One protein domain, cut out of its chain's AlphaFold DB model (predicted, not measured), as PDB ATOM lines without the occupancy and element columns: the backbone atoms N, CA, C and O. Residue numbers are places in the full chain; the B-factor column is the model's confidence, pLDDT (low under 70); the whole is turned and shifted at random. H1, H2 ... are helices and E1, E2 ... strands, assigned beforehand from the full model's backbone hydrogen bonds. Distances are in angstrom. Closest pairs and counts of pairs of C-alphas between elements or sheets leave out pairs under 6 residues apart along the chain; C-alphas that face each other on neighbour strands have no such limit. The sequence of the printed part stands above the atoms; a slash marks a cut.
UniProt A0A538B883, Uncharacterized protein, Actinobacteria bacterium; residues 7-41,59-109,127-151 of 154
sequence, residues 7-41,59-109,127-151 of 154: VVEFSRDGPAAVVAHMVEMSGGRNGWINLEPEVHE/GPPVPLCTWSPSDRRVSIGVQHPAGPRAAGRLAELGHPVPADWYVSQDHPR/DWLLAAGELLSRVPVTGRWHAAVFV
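Overview. This is residues 7 to 41, 59 to 109 and 127 to 151 of the 154 residues of an uncharacterized protein of Actinobacteria bacterium (UniProt A0A538B883). A twisted sheet of five strands has two helices, H1 and H3, over one face and no named helix over the other. Past its E4 edge lies strand E5, and H2 packs on H3. The printed part has 111 residues, with three named helices and six named strands in the order E1 H1 E2 E3 E4 H2 E5 H3 E6; the sheet, order E1 E6 E2 E3 E4, is antiparallel and the class is mixed. It is compact, with a radius of gyration of the C-alphas of 13.8 A and spans of 36 by 35 by 23 A.

Arrangement. In the sheet, E1 (residues 7 to 11) neighbours E6 (residues 141 to 150), with N 8 and O 147 2.9 A apart. E6 bends by 63 degrees at residue 144 and neighbours E2 (residues 32 to 39), with N 34 and O 148 3.0 A apart. E2 neighbours E3 (residues 64 to 69), with N 35 and O 65 2.8 A apart. E3 and E4 (residues 73 to 79) form a hairpin, with N 66 and O 77 2.8 A apart. H1 (residues 16 to 28) is on the sheet at a height of 8.4 A, over E2 and E3; its closest C-alphas to E3 are Ser 26 and Pro 69, 5.5 A. E1, H1 and E2 make a split strand-helix-strand unit, two strands running the same way with E6 between them, its crossover right-handed. H3 (residues 127 to 136) is on the same face, making two layers, helices on one face of a sheet; its closest C-alphas to E3 are Gly 133 and Cys 65, 6.4 A. H2 (residues 86 to 92) is not on the sheet but touches H3 about perpendicular, at 90 degrees, closest at the C-alphas of Leu 90 and Ala 132, 6.9 A. E5 (residues 102 to 107) pairs with no named strand and is near E4. In H1, H2 and H3 every O i to N i+4 pair is within hydrogen-bond range.

Along the chain. E1 begins at C-alpha 7 (108.842, 58.044, 89.349). E6 measures 23.8 A, E2 22.6 A, E4 19.3 A and H1 18.6 A; E6 ends at C-alpha 150 (102.250, 52.426, 92.535).

Size, cuts and confidence. The farthest C-alphas, Glu 41 and Arg 72, are 40.0 A apart. Residues 42 to 58 and 110 to 126 are not printed, with gaps of 16.9 A and 23.7 A between C-alphas. Of the links printed whole, none is long. Residues 59 to 61 and 81 to 84 have pLDDT under 70.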
ATOM      1  N   VAL A   7     109.088  56.639  89.688       93.06
ATOM      2  CA  VAL A   7     108.842  58.044  89.349       93.06
ATOM      3  C   VAL A   7     109.181  58.252  87.883       93.06
ATOM      4  O   VAL A   7     110.298  57.954  87.459       93.06
ATOM      5  N   VAL A   8     108.215  58.765  87.128       94.88
ATOM      6  CA  VAL A   8     108.348  59.097  85.710       94.88
ATOM      7  C   VAL A   8     108.206  60.606  85.555       94.88
ATOM      8  O   VAL A   8     107.161  61.172  85.869       94.88
ATOM      9  N   GLU A   9     109.254  61.254  85.062       95.19
ATOM     10  CA  GLU A   9     109.225  62.662  84.662       95.19
ATOM     11  C   GLU A   9     108.784  62.775  83.203       95.19
ATOM     12  O   GLU A   9     109.238  62.015  82.343       95.19
ATOM     13  N   PHE A  10     107.893  63.718  82.909       97.00
ATOM     14  CA  PHE A  10     107.384  63.927  81.555       97.00
ATOM     15  C   PHE A  10     106.937  65.377  81.333       97.00
ATOM     16  O   PHE A  10     106.739  66.141  82.278       97.00
ATOM     17  N   SER A  11     106.791  65.774  80.068       96.69
ATOM     18  CA  SER A  11     106.175  67.051  79.698       96.69
ATOM     19  C   SER A  11     104.705  66.860  79.341       96.69
ATOM     20  O   SER A  11     104.301  65.796  78.869       96.69
ATOM     21  N   ARG A  12     103.915  67.925  79.492       94.50
ATOM     22  CA  ARG A  12     102.496  67.976  79.119       94.50
ATOM     23  C   ARG A  12     102.218  67.494  77.688       94.50
ATOM     24  O   ARG A  12     101.197  66.848  77.453       94.50
ATOM     25  N   ASP A  13     103.145  67.768  76.770       95.38
ATOM     26  CA  ASP A  13     103.059  67.406  75.348       95.38
ATOM     27  C   ASP A  13     103.682  66.037  75.019       95.38
ATOM     28  O   ASP A  13     103.583  65.557  73.890       95.38
ATOM     29  N   GLY A  14     104.338  65.389  75.989       96.62
ATOM     30  CA  GLY A  14     105.011  64.100  75.826       96.62
ATOM     31  C   GLY A  14     104.634  63.048  76.878       96.62
ATOM     32  O   GLY A  14     105.541  62.465  77.472       96.62
ATOM     33  N   PRO A  15     103.341  62.736  77.113       97.50
ATOM     34  CA  PRO A  15     102.921  61.860  78.210       97.50
ATOM     35  C   PRO A  15     103.050  60.350  77.927       97.50
ATOM     36  O   PRO A  15     102.565  59.534  78.710       97.50
ATOM     37  N   ALA A  16     103.682  59.946  76.819       98.00
ATOM     38  CA  ALA A  16     103.666  58.563  76.327       98.00
ATOM     39  C   ALA A  16     104.116  57.514  77.363       98.00
ATOM     40  O   ALA A  16     103.533  56.433  77.428       98.00
ATOM     41  N   ALA A  17     105.110  57.831  78.199       97.31
ATOM     42  CA  ALA A  17     105.577  56.921  79.247       97.31
ATOM     43  C   ALA A  17     104.509  56.674  80.331       97.31
ATOM     44  O   ALA A  17     104.322  55.543  80.771       97.31
ATOM     45  N   VAL A  18     103.764  57.711  80.720       98.06
ATOM     46  CA  VAL A  18     102.670  57.601  81.699       98.06
ATOM     47  C   VAL A  18     101.485  56.849  81.101       98.06
ATOM     48  O   VAL A  18     100.916  55.975  81.751       98.06
ATOM     49  N   VAL A  19     101.148  57.128  79.840       98.38
ATOM     50  CA  VAL A  19     100.089  56.410  79.114       98.38
ATOM     51  C   VAL A  19     100.399  54.914  79.029       98.38
ATOM     52  O   VAL A  19      99.507  54.098  79.248       98.38
ATOM     53  N   ALA A  20     101.656  54.536  78.774       97.50
ATOM     54  CA  ALA A  20     102.064  53.132  78.747       97.50
ATOM     55  C   ALA A  20     101.801  52.430  80.093       97.50
ATOM     56  O   ALA A  20     101.220  51.343  80.107       97.50
ATOM     57  N   HIS A  21     102.127  53.086  81.214       96.88
ATOM     58  CA  HIS A  21     101.792  52.596  82.556       96.88
ATOM     59  C   HIS A  21     100.279  52.470  82.761       96.88
ATOM     60  O   HIS A  21      99.808  51.441  83.240       96.88
ATOM     61  N   MET A  22      99.492  53.467  82.345       96.69
ATOM     62  CA  MET A  22      98.027  53.406  82.446       96.69
ATOM     63  C   MET A  22      97.442  52.227  81.658       96.69
ATOM     64  O   MET A  22      96.538  51.551  82.149       96.69
ATOM     65  N   VAL A  23      97.958  51.947  80.457       95.38
ATOM     66  CA  VAL A  23      97.537  50.804  79.630       95.38
ATOM     67  C   VAL A  23      97.872  49.479  80.317       95.38
ATOM     68  O   VAL A  23      96.997  48.619  80.447       95.38
ATOM     69  N   GLU A  24      99.106  49.315  80.798       93.31
ATOM     70  CA  GLU A  24      99.539  48.096  81.493       93.31
ATOM     71  C   GLU A  24      98.708  47.847  82.764       93.31
ATOM     72  O   GLU A  24      98.136  46.767  82.950       93.31
ATOM     73  N   MET A  25      98.565  48.875  83.602       93.06
ATOM     74  CA  MET A  25      97.824  48.811  84.863       93.06
ATOM     75  C   MET A  25      96.322  48.620  84.655       93.06
ATOM     76  O   MET A  25      95.665  48.002  85.491       93.06
ATOM     77  N   SER A  26      95.757  49.086  83.538       91.38
ATOM     78  CA  SER A  26      94.358  48.806  83.189       91.38
ATOM     79  C   SER A  26      94.138  47.322  82.880       91.38
ATOM     80  O   SER A  26      93.133  46.745  83.298       91.38
ATOM     81  N   GLY A  27      95.098  46.669  82.212       86.44
ATOM     82  CA  GLY A  27      95.058  45.225  81.959       86.44
ATOM     83  C   GLY A  27      95.175  44.392  83.241       86.44
ATOM     84  O   GLY A  27      94.444  43.411  83.414       86.44
ATOM     85  N   GLY A  28      96.060  44.807  84.155       82.44
ATOM     86  CA  GLY A  28      96.283  44.162  85.456       82.44
ATOM     87  C   GLY A  28      95.267  44.528  86.546       82.44
ATOM     88  O   GLY A  28      95.107  43.771  87.503       82.44
ATOM     89  N   ARG A  29      94.567  45.658  86.389       82.56
ATOM     90  CA  ARG A  29      93.634  46.267  87.358       82.56
ATOM     91  C   ARG A  29      94.241  46.418  88.746       82.56
ATOM     92  O   ARG A  29      93.652  46.043  89.759       82.56
ATOM     93  N   ASN A  30      95.454  46.946  88.778       85.94
ATOM     94  CA  ASN A  30      96.220  47.104  89.995       85.94
ATOM     95  C   ASN A  30      96.809  48.505  90.107       85.94
ATOM     96  O   ASN A  30      97.244  49.109  89.132       85.94
ATOM     97  N   GLY A  31      96.877  48.992  91.344       92.38
ATOM     98  CA  GLY A  31      97.622  50.195  91.656       92.38
ATOM     99  C   GLY A  31      96.923  51.521  91.370       92.38
ATOM    100  O   GLY A  31      95.706  51.612  91.202       92.38
ATOM    101  N   TRP A  32      97.729  52.575  91.392       96.19
ATOM    102  CA  TRP A  32      97.336  53.947  91.088       96.19
ATOM    103  C   TRP A  32      98.560  54.768  90.671       96.19
ATOM    104  O   TRP A  32      99.704  54.393  90.940       96.19
ATOM    105  N   ILE A  33      98.310  55.905  90.032       97.06
ATOM    106  CA  ILE A  33      99.325  56.882  89.648       97.06
ATOM    107  C   ILE A  33      98.956  58.215  90.288       97.06
ATOM    108  O   ILE A  33      97.831  58.686  90.132       97.06
ATOM    109  N   ASN A  34      99.905  58.815  90.999       96.81
ATOM    110  CA  ASN A  34      99.817  60.202  91.442       96.81
ATOM    111  C   ASN A  34     100.569  61.094  90.456       96.81
ATOM    112  O   ASN A  34     101.679  60.752  90.059       96.81
ATOM    113  N   LEU A  35      99.965  62.211  90.070       96.62
ATOM    114  CA  LEU A  35     100.460  63.158  89.079       96.62
ATOM    115  C   LEU A  35     100.529  64.539  89.729       96.62
ATOM    116  O   LEU A  35      99.509  65.062  90.186       96.62
ATOM    117  N   GLU A  36     101.723  65.119  89.759       92.75
ATOM    118  CA  GLU A  36     101.972  66.446  90.326       92.75
ATOM    119  C   GLU A  36     102.666  67.332  89.282       92.75
ATOM    120  O   GLU A  36     103.640  66.884  88.659       92.75
ATOM    121  N   PRO A  37     102.180  68.566  89.053       92.06
ATOM    122  CA  PRO A  37     102.848  69.490  88.155       92.06
ATOM    123  C   PRO A  37     104.122  70.019  88.816       92.06
ATOM    124  O   PRO A  37     104.158  70.303  90.012       92.06
ATOM    125  N   GLU A  38     105.169  70.186  88.019       88.56
ATOM    126  CA  GLU A  38     106.360  70.910  88.436       88.56
ATOM    127  C   GLU A  38     106.071  72.421  88.437       88.56
ATOM    128  O   GLU A  38     105.420  72.957  87.532       88.56
ATOM    129  N   VAL A  39     106.577  73.107  89.458       86.56
ATOM    130  CA  VAL A  39     106.516  74.565  89.616       86.56
ATOM    131  C   VAL A  39     107.923  75.142  89.661       86.56
ATOM    132  O   VAL A  39     108.900  74.416  89.846       86.56
ATOM    133  N   HIS A  40     108.038  76.453  89.470       80.56
ATOM    134  CA  HIS A  40     109.315  77.130  89.658       80.56
ATOM    135  C   HIS A  40     109.735  77.088  91.131       80.56
ATOM    136  O   HIS A  40     108.895  77.158  92.021       80.56
ATOM    137  N   GLU A  41     111.042  77.016  91.390       73.31
ATOM    138  CA  GLU A  41     111.600  76.947  92.752       73.31
ATOM    139  C   GLU A  41     111.169  78.138  93.630       73.31
ATOM    140  O   GLU A  41     111.001  77.996  94.834       73.31
ATOM    141  N   GLY A  59      97.374  72.508 102.252       44.56
ATOM    142  CA  GLY A  59      97.782  71.772 101.050       44.56
ATOM    143  C   GLY A  59      98.926  72.484 100.305       44.56
ATOM    144  O   GLY A  59      99.083  73.696 100.464       44.56
ATOM    145  N   PRO A  60      99.754  71.774  99.519       56.69
ATOM    146  CA  PRO A  60     100.675  72.432  98.586       56.69
ATOM    147  C   PRO A  60      99.885  73.359  97.636       56.69
ATOM    148  O   PRO A  60      98.707  73.094  97.398       56.69
ATOM    149  N   PRO A  61     100.466  74.452  97.097       68.56
ATOM    150  CA  PRO A  61      99.756  75.381  96.200       68.56
ATOM    151  C   PRO A  61      99.340  74.742  94.862       68.56
ATOM    152  O   PRO A  61      98.559  75.334  94.110       68.56
ATOM    153  N   VAL A  62      99.834  73.533  94.596       80.88
ATOM    154  CA  VAL A  62      99.551  72.712  93.422       80.88
ATOM    155  C   VAL A  62      98.560  71.588  93.734       80.88
ATOM    156  O   VAL A  62      98.584  71.034  94.837       80.88
ATOM    157  N   PRO A  63      97.682  71.210  92.789       88.06
ATOM    158  CA  PRO A  63      96.818  70.058  92.962       88.06
ATOM    159  C   PRO A  63      97.596  68.748  92.854       88.06
ATOM    160  O   PRO A  63      98.454  68.594  91.988       88.06
ATOM    161  N   LEU A  64      97.219  67.776  93.678       91.62
ATOM    162  CA  LEU A  64      97.587  66.380  93.487       91.62
ATOM    163  C   LEU A  64      96.494  65.708  92.658       91.62
ATOM    164  O   LEU A  64      95.334  65.641  93.081       91.62
ATOM    165  N   CYS A  65      96.869  65.199  91.492       95.88
ATOM    166  CA  CYS A  65      95.988  64.406  90.654       95.88
ATOM    167  C   CYS A  65      96.245  62.915  90.892       95.88
ATOM    168  O   CYS A  65      97.386  62.491  91.056       95.88
ATOM    169  N   THR A  66      95.195  62.102  90.890       97.06
ATOM    170  CA  THR A  66      95.300  60.648  91.052       97.06
ATOM    171  C   THR A  66      94.518  59.956  89.952       97.06
ATOM    172  O   THR A  66      93.405  60.362  89.634       97.06
ATOM    173  N   TRP A  67      95.079  58.890  89.399       97.94
ATOM    174  CA  TRP A  67      94.411  57.977  88.479       97.94
ATOM    175  C   TRP A  67      94.488  56.555  89.036       97.94
ATOM    176  O   TRP A  67      95.551  56.122  89.480       97.94
ATOM    177  N   SER A  68      93.380  55.818  89.028       95.69
ATOM    178  CA  SER A  68      93.353  54.419  89.457       95.69
ATOM    179  C   SER A  68      92.370  53.601  88.610       95.69
ATOM    180  O   SER A  68      91.209  53.999  88.461       95.69
ATOM    181  N   PRO A  69      92.802  52.459  88.047       94.06
ATOM    182  CA  PRO A  69      91.919  51.569  87.315       94.06
ATOM    183  C   PRO A  69      91.113  50.686  88.280       94.06
ATOM    184  O   PRO A  69      91.603  50.263  89.327       94.06
ATOM    185  N   SER A  70      89.881  50.347  87.906       85.50
ATOM    186  CA  SER A  70      89.057  49.341  88.589       85.50
ATOM    187  C   SER A  70      88.358  48.425  87.577       85.50
ATOM    188  O   SER A  70      88.413  48.656  86.372       85.50
ATOM    189  N   ASP A  71      87.660  47.391  88.055       74.75
ATOM    190  CA  ASP A  71      86.988  46.391  87.206       74.75
ATOM    191  C   ASP A  71      85.975  46.958  86.204       74.75
ATOM    192  O   ASP A  71      85.707  46.326  85.184       74.75
ATOM    193  N   ARG A  72      85.348  48.100  86.503       77.88
ATOM    194  CA  ARG A  72      84.246  48.637  85.682       77.88
ATOM    195  C   ARG A  72      84.393  50.101  85.313       77.88
ATOM    196  O   ARG A  72      83.619  50.576  84.484       77.88
ATOM    197  N   ARG A  73      85.314  50.811  85.960       86.81
ATOM    198  CA  ARG A  73      85.526  52.251  85.807       86.81
ATOM    199  C   ARG A  73      86.974  52.606  86.072       86.81
ATOM    200  O   ARG A  73      87.677  51.887  86.778       86.81
ATOM    201  N   VAL A  74      87.380  53.747  85.560       94.50
ATOM    202  CA  VAL A  74      88.590  54.428  85.998       94.50
ATOM    203  C   VAL A  74      88.172  55.511  86.987       94.50
ATOM    204  O   VAL A  74      87.262  56.284  86.702       94.50
ATOM    205  N   SER A  75      88.816  55.569  88.149       96.75
ATOM    206  CA  SER A  75      88.602  56.650  89.110       96.75
ATOM    207  C   SER A  75      89.730  57.662  88.962       96.75
ATOM    208  O   SER A  75      90.907  57.301  89.039       96.75
ATOM    209  N   ILE A  76      89.376  58.925  88.729       97.81
ATOM    210  CA  ILE A  76      90.320  60.042  88.751       97.81
ATOM    211  C   ILE A  76      89.979  60.996  89.889       97.81
ATOM    212  O   ILE A  76      88.813  61.285  90.151       97.81
ATOM    213  N   GLY A  77      91.007  61.491  90.567       95.75
ATOM    214  CA  GLY A  77      90.892  62.425  91.676       95.75
ATOM    215  C   GLY A  77      91.702  63.688  91.426       95.75
ATOM    216  O   GLY A  77      92.797  63.613  90.879       95.75
ATOM    217  N   VAL A  78      91.187  64.836  91.861       94.38
ATOM    218  CA  VAL A  78      91.942  66.093  91.927       94.38
ATOM    219  C   VAL A  78      91.798  66.672  93.324       94.38
ATOM    220  O   VAL A  78      90.764  67.250  93.682       94.38
ATOM    221  N   GLN A  79      92.840  66.519  94.132       90.44
ATOM    222  CA  GLN A  79      92.955  67.195  95.413       90.44
ATOM    223  C   GLN A  79      93.589  68.563  95.175       90.44
ATOM    224  O   GLN A  79      94.762  68.652  94.843       90.44
ATOM    225  N   HIS A  80      92.821  69.632  95.361       78.88
ATOM    226  CA  HIS A  80      93.276  71.003  95.135       78.88
ATOM    227  C   HIS A  80      93.305  71.809  96.445       78.88
ATOM    228  O   HIS A  80      92.654  71.427  97.428       78.88
ATOM    229  N   PRO A  81      94.006  72.954  96.479       67.50
ATOM    230  CA  PRO A  81      94.029  73.812  97.656       67.50
ATOM    231  C   PRO A  81      92.625  74.382  97.942       67.50
ATOM    232  O   PRO A  81      91.903  74.780  97.022       67.50
ATOM    233  N   ALA A  82      92.232  74.436  99.219       61.22
ATOM    234  CA  ALA A  82      90.848  74.653  99.670       61.22
ATOM    235  C   ALA A  82      90.135  75.848  98.999       61.22
ATOM    236  O   ALA A  82      90.570  76.988  99.150       61.22
ATOM    237  N   GLY A  83      89.019  75.616  98.301       65.25
ATOM    238  CA  GLY A  83      88.319  76.626  97.491       65.25
ATOM    239  C   GLY A  83      86.889  76.211  97.105       65.25
ATOM    240  O   GLY A  83      86.361  75.267  97.697       65.25
ATOM    241  N   PRO A  84      86.227  76.911  96.159       66.81
ATOM    242  CA  PRO A  84      84.914  76.507  95.649       66.81
ATOM    243  C   PRO A  84      84.945  75.087  95.060       66.81
ATOM    244  O   PRO A  84      86.010  74.554  94.759       66.81
ATOM    245  N   ARG A  85      83.761  74.481  94.907       82.62
ATOM    246  CA  ARG A  85      83.580  73.155  94.294       82.62
ATOM    247  C   ARG A  85      84.288  73.083  92.933       82.62
ATOM    248  O   ARG A  85      84.024  73.913  92.058       82.62
ATOM    249  N   ALA A  86      85.192  72.120  92.780       91.06
ATOM    250  CA  ALA A  86      86.155  72.061  91.687       91.06
ATOM    251  C   ALA A  86      85.490  71.847  90.328       91.06
ATOM    252  O   ALA A  86      85.899  72.476  89.357       91.06
ATOM    253  N   ALA A  87      84.434  71.027  90.245       94.06
ATOM    254  CA  ALA A  87      83.778  70.753  88.967       94.06
ATOM    255  C   ALA A  87      83.144  72.021  88.374       94.06
ATOM    256  O   ALA A  87      83.269  72.284  87.179       94.06
ATOM    257  N   GLY A  88      82.509  72.841  89.221       92.94
ATOM    258  CA  GLY A  88      81.956  74.131  88.807       92.94
ATOM    259  C   GLY A  88      83.045  75.099  88.348       92.94
ATOM    260  O   GLY A  88      82.919  75.712  87.291       92.94
ATOM    261  N   ARG A  89      84.153  75.175  89.096       92.31
ATOM    262  CA  ARG A  89      85.292  76.026  88.733       92.31
ATOM    263  C   ARG A  89      85.922  75.621  87.398       92.31
ATOM    264  O   ARG A  89      86.224  76.484  86.582       92.31
ATOM    265  N   LEU A  90      86.106  74.325  87.169       95.25
ATOM    266  CA  LEU A  90      86.622  73.791  85.910       95.25
ATOM    267  C   LEU A  90      85.694  74.124  84.732       95.25
ATOM    268  O   LEU A  90      86.165  74.543  83.679       95.25
ATOM    269  N   ALA A  91      84.374  74.036  84.924       96.19
ATOM    270  CA  ALA A  91      83.406  74.428  83.902       96.19
ATOM    271  C   ALA A  91      83.475  75.929  83.556       96.19
ATOM    272  O   ALA A  91      83.469  76.279  82.378       96.19
ATOM    273  N   GLU A  92      83.598  76.816  84.552       95.31
ATOM    274  CA  GLU A  92      83.805  78.261  84.330       95.31
ATOM    275  C   GLU A  92      85.089  78.561  83.546       95.31
ATOM    276  O   GLU A  92      85.145  79.529  82.789       95.31
ATOM    277  N   LEU A  93      86.117  77.731  83.730       94.50
ATOM    278  CA  LEU A  93      87.399  77.813  83.031       94.50
ATOM    279  C   LEU A  93      87.378  77.165  81.636       94.50
ATOM    280  O   LEU A  93      88.406  77.131  80.969       94.50
ATOM    281  N   GLY A  94      86.225  76.667  81.178       97.00
ATOM    282  CA  GLY A  94      86.081  76.038  79.863       97.00
ATOM    283  C   GLY A  94      86.533  74.577  79.803       97.00
ATOM    284  O   GLY A  94      86.624  74.027  78.708       97.00
ATOM    285  N   HIS A  95      86.769  73.935  80.951       97.62
ATOM    286  CA  HIS A  95      87.213  72.540  81.061       97.62
ATOM    287  C   HIS A  95      86.239  71.678  81.887       97.62
ATOM    288  O   HIS A  95      86.620  71.118  82.914       97.62
ATOM    289  N   PRO A  96      84.947  71.595  81.520       97.62
ATOM    290  CA  PRO A  96      83.971  70.846  82.306       97.62
ATOM    291  C   PRO A  96      84.313  69.349  82.377       97.62
ATOM    292  O   PRO A  96      84.972  68.793  81.496       97.62
ATOM    293  N   VAL A  97      83.796  68.674  83.407       97.88
ATOM    294  CA  VAL A  97      83.737  67.204  83.422       97.88
ATOM    295  C   VAL A  97      82.858  66.749  82.241       97.88
ATOM    296  O   VAL A  97      81.742  67.267  82.111       97.88
ATOM    297  N   PRO A  98      83.325  65.828  81.374       97.88
ATOM    298  CA  PRO A  98      82.530  65.280  80.277       97.88
ATOM    299  C   PRO A  98      81.182  64.721  80.744       97.88
ATOM    300  O   PRO A  98      81.059  64.188  81.844       97.88
ATOM    301  N   ALA A  99      80.148  64.861  79.911       95.12
ATOM    302  CA  ALA A  99      78.766  64.544  80.290       95.12
ATOM    303  C   ALA A  99      78.517  63.049  80.561       95.12
ATOM    304  O   ALA A  99      77.580  62.690  81.270       95.12
ATOM    305  N   ASP A 100      79.338  62.188  79.975       95.06
ATOM    306  CA  ASP A 100      79.359  60.738  80.148       95.06
ATOM    307  C   ASP A 100      80.202  60.280  81.350       95.06
ATOM    308  O   ASP A 100      80.180  59.100  81.706       95.06
ATOM    309  N   TRP A 101      80.898  61.201  82.022       97.50
ATOM    310  CA  TRP A 101      81.645  60.932  83.248       97.50
ATOM    311  C   TRP A 101      80.807  61.297  84.476       97.50
ATOM    312  O   TRP A 101      79.984  62.213  84.465       97.50
ATOM    313  N   TYR A 102      81.010  60.575  85.577       96.31
ATOM    314  CA  TYR A 102      80.199  60.732  86.783       96.31
ATOM    315  C   TYR A 102      81.004  61.340  87.929       96.31
ATOM    316  O   TYR A 102      81.917  60.709  88.455       96.31
ATOM    317  N   VAL A 103      80.631  62.539  88.378       96.94
ATOM    318  CA  VAL A 103      81.211  63.151  89.582       96.94
ATOM    319  C   VAL A 103      80.702  62.413  90.822       96.94
ATOM    320  O   VAL A 103      79.557  62.595  91.239       96.94
ATOM    321  N   SER A 104      81.548  61.578  91.425       95.81
ATOM    322  CA  SER A 104      81.209  60.822  92.638       95.81
ATOM    323  C   SER A 104      81.457  61.625  93.917       95.81
ATOM    324  O   SER A 104      80.815  61.375  94.941       95.81
ATOM    325  N   GLN A 105      82.349  62.618  93.865       94.62
ATOM    326  CA  GLN A 105      82.632  63.535  94.965       94.62
ATOM    327  C   GLN A 105      83.076  64.898  94.434       94.62
ATOM    328  O   GLN A 105      83.931  64.962  93.567       94.62
ATOM    329  N   ASP A 106      82.563  65.987  95.003       94.38
ATOM    330  CA  ASP A 106      83.115  67.334  94.810       94.38
ATOM    331  C   ASP A 106      83.061  68.083  96.143       94.38
ATOM    332  O   ASP A 106      82.038  68.660  96.537       94.38
ATOM    333  N   HIS A 107      84.142  67.957  96.910       89.62
ATOM    334  CA  HIS A 107      84.198  68.417  98.288       89.62
ATOM    335  C   HIS A 107      85.326  69.443  98.484       89.62
ATOM    336  O   HIS A 107      86.490  69.091  98.298       89.62
ATOM    337  N   PRO A 108      85.042  70.649  99.020       80.88
ATOM    338  CA  PRO A 108      86.009  71.753  99.142       80.88
ATOM    339  C   PRO A 108      87.348  71.444  99.831       80.88
ATOM    340  O   PRO A 108      88.304  72.197  99.685       80.88
ATOM    341  N   ARG A 109      87.404  70.381 100.649       78.31
ATOM    342  CA  ARG A 109      88.619  69.931 101.361       78.31
ATOM    343  C   ARG A 109      89.143  68.557 100.950       78.31
ATOM    344  O   ARG A 109      90.232  68.196 101.369       78.31
ATOM    345  N   ASP A 127      94.899  63.540  79.572       98.50
ATOM    346  CA  ASP A 127      94.818  64.903  79.040       98.50
ATOM    347  C   ASP A 127      93.854  65.779  79.851       98.50
ATOM    348  O   ASP A 127      94.214  66.883  80.275       98.50
ATOM    349  N   TRP A 128      92.661  65.252  80.153       98.50
ATOM    350  CA  TRP A 128      91.693  65.953  80.989       98.50
ATOM    351  C   TRP A 128      92.220  66.178  82.409       98.50
ATOM    352  O   TRP A 128      92.063  67.272  82.953       98.50
ATOM    353  N   LEU A 129      92.842  65.157  83.004       98.19
ATOM    354  CA  LEU A 129      93.325  65.192  84.381       98.19
ATOM    355  C   LEU A 129      94.484  66.181  84.561       98.19
ATOM    356  O   LEU A 129      94.474  66.959  85.514       98.19
ATOM    357  N   LEU A 130      95.439  66.200  83.628       97.94
ATOM    358  CA  LEU A 130      96.546  67.154  83.640       97.94
ATOM    359  C   LEU A 130      96.018  68.581  83.495       97.94
ATOM    360  O   LEU A 130      96.305  69.417  84.344       97.94
ATOM    361  N   ALA A 131      95.163  68.842  82.499       97.44
ATOM    362  CA  ALA A 131      94.558  70.161  82.314       97.44
ATOM    363  C   ALA A 131      93.785  70.629  83.561       97.44
ATOM    364  O   ALA A 131      93.883  71.792  83.952       97.44
ATOM    365  N   ALA A 132      93.063  69.728  84.237       96.12
ATOM    366  CA  ALA A 132      92.388  70.051  85.490       96.12
ATOM    367  C   ALA A 132      93.376  70.447  86.604       96.12
ATOM    368  O   ALA A 132      93.116  71.405  87.334       96.12
ATOM    369  N   GLY A 133      94.509  69.748  86.723       94.31
ATOM    370  CA  GLY A 133      95.569  70.092  87.672       94.31
ATOM    371  C   GLY A 133      96.227  71.447  87.383       94.31
ATOM    372  O   GLY A 133      96.433  72.227  88.310       94.31
ATOM    373  N   GLU A 134      96.480  71.785  86.116       94.25
ATOM    374  CA  GLU A 134      97.041  73.096  85.733       94.25
ATOM    375  C   GLU A 134      96.057  74.227  86.054       94.25
ATOM    376  O   GLU A 134      96.414  75.208  86.704       94.25
ATOM    377  N   LEU A 135      94.789  74.062  85.667       94.00
ATOM    378  CA  LEU A 135      93.733  75.063  85.852       94.00
ATOM    379  C   LEU A 135      93.376  75.322  87.322       94.00
ATOM    380  O   LEU A 135      92.890  76.406  87.658       94.00
ATOM    381  N   LEU A 136      93.568  74.327  88.189       91.62
ATOM    382  CA  LEU A 136      93.294  74.430  89.623       91.62
ATOM    383  C   LEU A 136      94.536  74.784  90.453       91.62
ATOM    384  O   LEU A 136      94.409  74.975  91.669       91.62
ATOM    385  N   SER A 137      95.707  74.906  89.824       89.50
ATOM    386  CA  SER A 137      96.912  75.409  90.480       89.50
ATOM    387  C   SER A 137      96.772  76.877  90.867       89.50
ATOM    388  O   SER A 137      96.155  77.683  90.170       89.50
ATOM    389  N   ARG A 138      97.345  77.232  92.021       87.44
ATOM    390  CA  ARG A 138      97.409  78.622  92.503       87.44
ATOM    391  C   ARG A 138      98.687  79.343  92.109       87.44
ATOM    392  O   ARG A 138      98.763  80.555  92.292       87.44
ATOM    393  N   VAL A 139      99.660  78.601  91.600       87.00
ATOM    394  CA  VAL A 139     100.957  79.100  91.147       87.00
ATOM    395  C   VAL A 139     101.199  78.668  89.700       87.00
ATOM    396  O   VAL A 139     100.625  77.657  89.269       87.00
ATOM    397  N   PRO A 140     102.008  79.417  88.932       88.12
ATOM    398  CA  PRO A 140     102.407  79.009  87.591       88.12
ATOM    399  C   PRO A 140     103.067  77.624  87.593       88.12
ATOM    400  O   PRO A 140     103.931  77.330  88.414       88.12
ATOM    401  N   VAL A 141     102.655  76.775  86.654       89.69
ATOM    402  CA  VAL A 141     103.247  75.449  86.424       89.69
ATOM    403  C   VAL A 141     104.167  75.502  85.207       89.69
ATOM    404  O   VAL A 141     103.919  76.265  84.272       89.69
ATOM    405  N   THR A 142     105.219  74.683  85.189       90.31
ATOM    406  CA  THR A 142     106.237  74.722  84.121       90.31
ATOM    407  C   THR A 142     105.834  73.941  82.866       90.31
ATOM    408  O   THR A 142     106.525  73.997  81.848       90.31
ATOM    409  N   GLY A 143     104.741  73.174  82.936       90.38
ATOM    410  CA  GLY A 143     104.347  72.196  81.919       90.38
ATOM    411  C   GLY A 143     105.112  70.869  82.015       90.38
ATOM    412  O   GLY A 143     104.861  69.960  81.219       90.38
ATOM    413  N   ARG A 144     106.030  70.726  82.981       94.06
ATOM    414  CA  ARG A 144     106.597  69.431  83.381       94.06
ATOM    415  C   ARG A 144     105.808  68.825  84.532       94.06
ATOM    416  O   ARG A 144     105.140  69.530  85.281       94.06
ATOM    417  N   TRP A 145     105.886  67.509  84.642       95.31
ATOM    418  CA  TRP A 145     105.096  66.718  85.568       95.31
ATOM    419  C   TRP A 145     105.894  65.534  86.101       95.31
ATOM    420  O   TRP A 145     106.739  64.965  85.405       95.31
ATOM    421  N   HIS A 146     105.550  65.127  87.320       94.38
ATOM    422  CA  HIS A 146     106.042  63.911  87.953       94.38
ATOM    423  C   HIS A 146     104.880  62.934  88.123       94.38
ATOM    424  O   HIS A 146     103.839  63.288  88.681       94.38
ATOM    425  N   ALA A 147     105.056  61.699  87.660       96.44
ATOM    426  CA  ALA A 147     104.130  60.599  87.886       96.44
ATOM    427  C   ALA A 147     104.747  59.590  88.860       96.44
ATOM    428  O   ALA A 147     105.736  58.939  88.536       96.44
ATOM    429  N   ALA A 148     104.155  59.435  90.041       95.75
ATOM    430  CA  ALA A 148     104.502  58.382  90.987       95.75
ATOM    431  C   ALA A 148     103.580  57.174  90.767       95.75
ATOM    432  O   ALA A 148     102.389  57.224  91.086       95.75
ATOM    433  N   VAL A 149     104.138  56.094  90.224       95.38
ATOM    434  CA  VAL A 149     103.427  54.869  89.843       95.38
ATOM    435  C   VAL A 149     103.526  53.837  90.963       95.38
ATOM    436  O   VAL A 149     104.614  53.392  91.342       95.38
ATOM    437  N   PHE A 150     102.373  53.430  91.486       93.00
ATOM    438  CA  PHE A 150     102.250  52.426  92.535       93.00
ATOM    439  C   PHE A 150     101.533  51.204  91.976       93.00
ATOM    440  O   PHE A 150     100.347  51.278  91.688       93.00
ATOM    441  N   VAL A 151     102.213  50.061  91.878       89.94
ATOM    442  CA  VAL A 151     101.607  48.792  91.436       89.94
ATOM    443  C   VAL A 151     101.305  47.913  92.651       89.94
ATOM    444  O   VAL A 151     102.182  47.662  93.481       89.94
TER     445      VAL A 151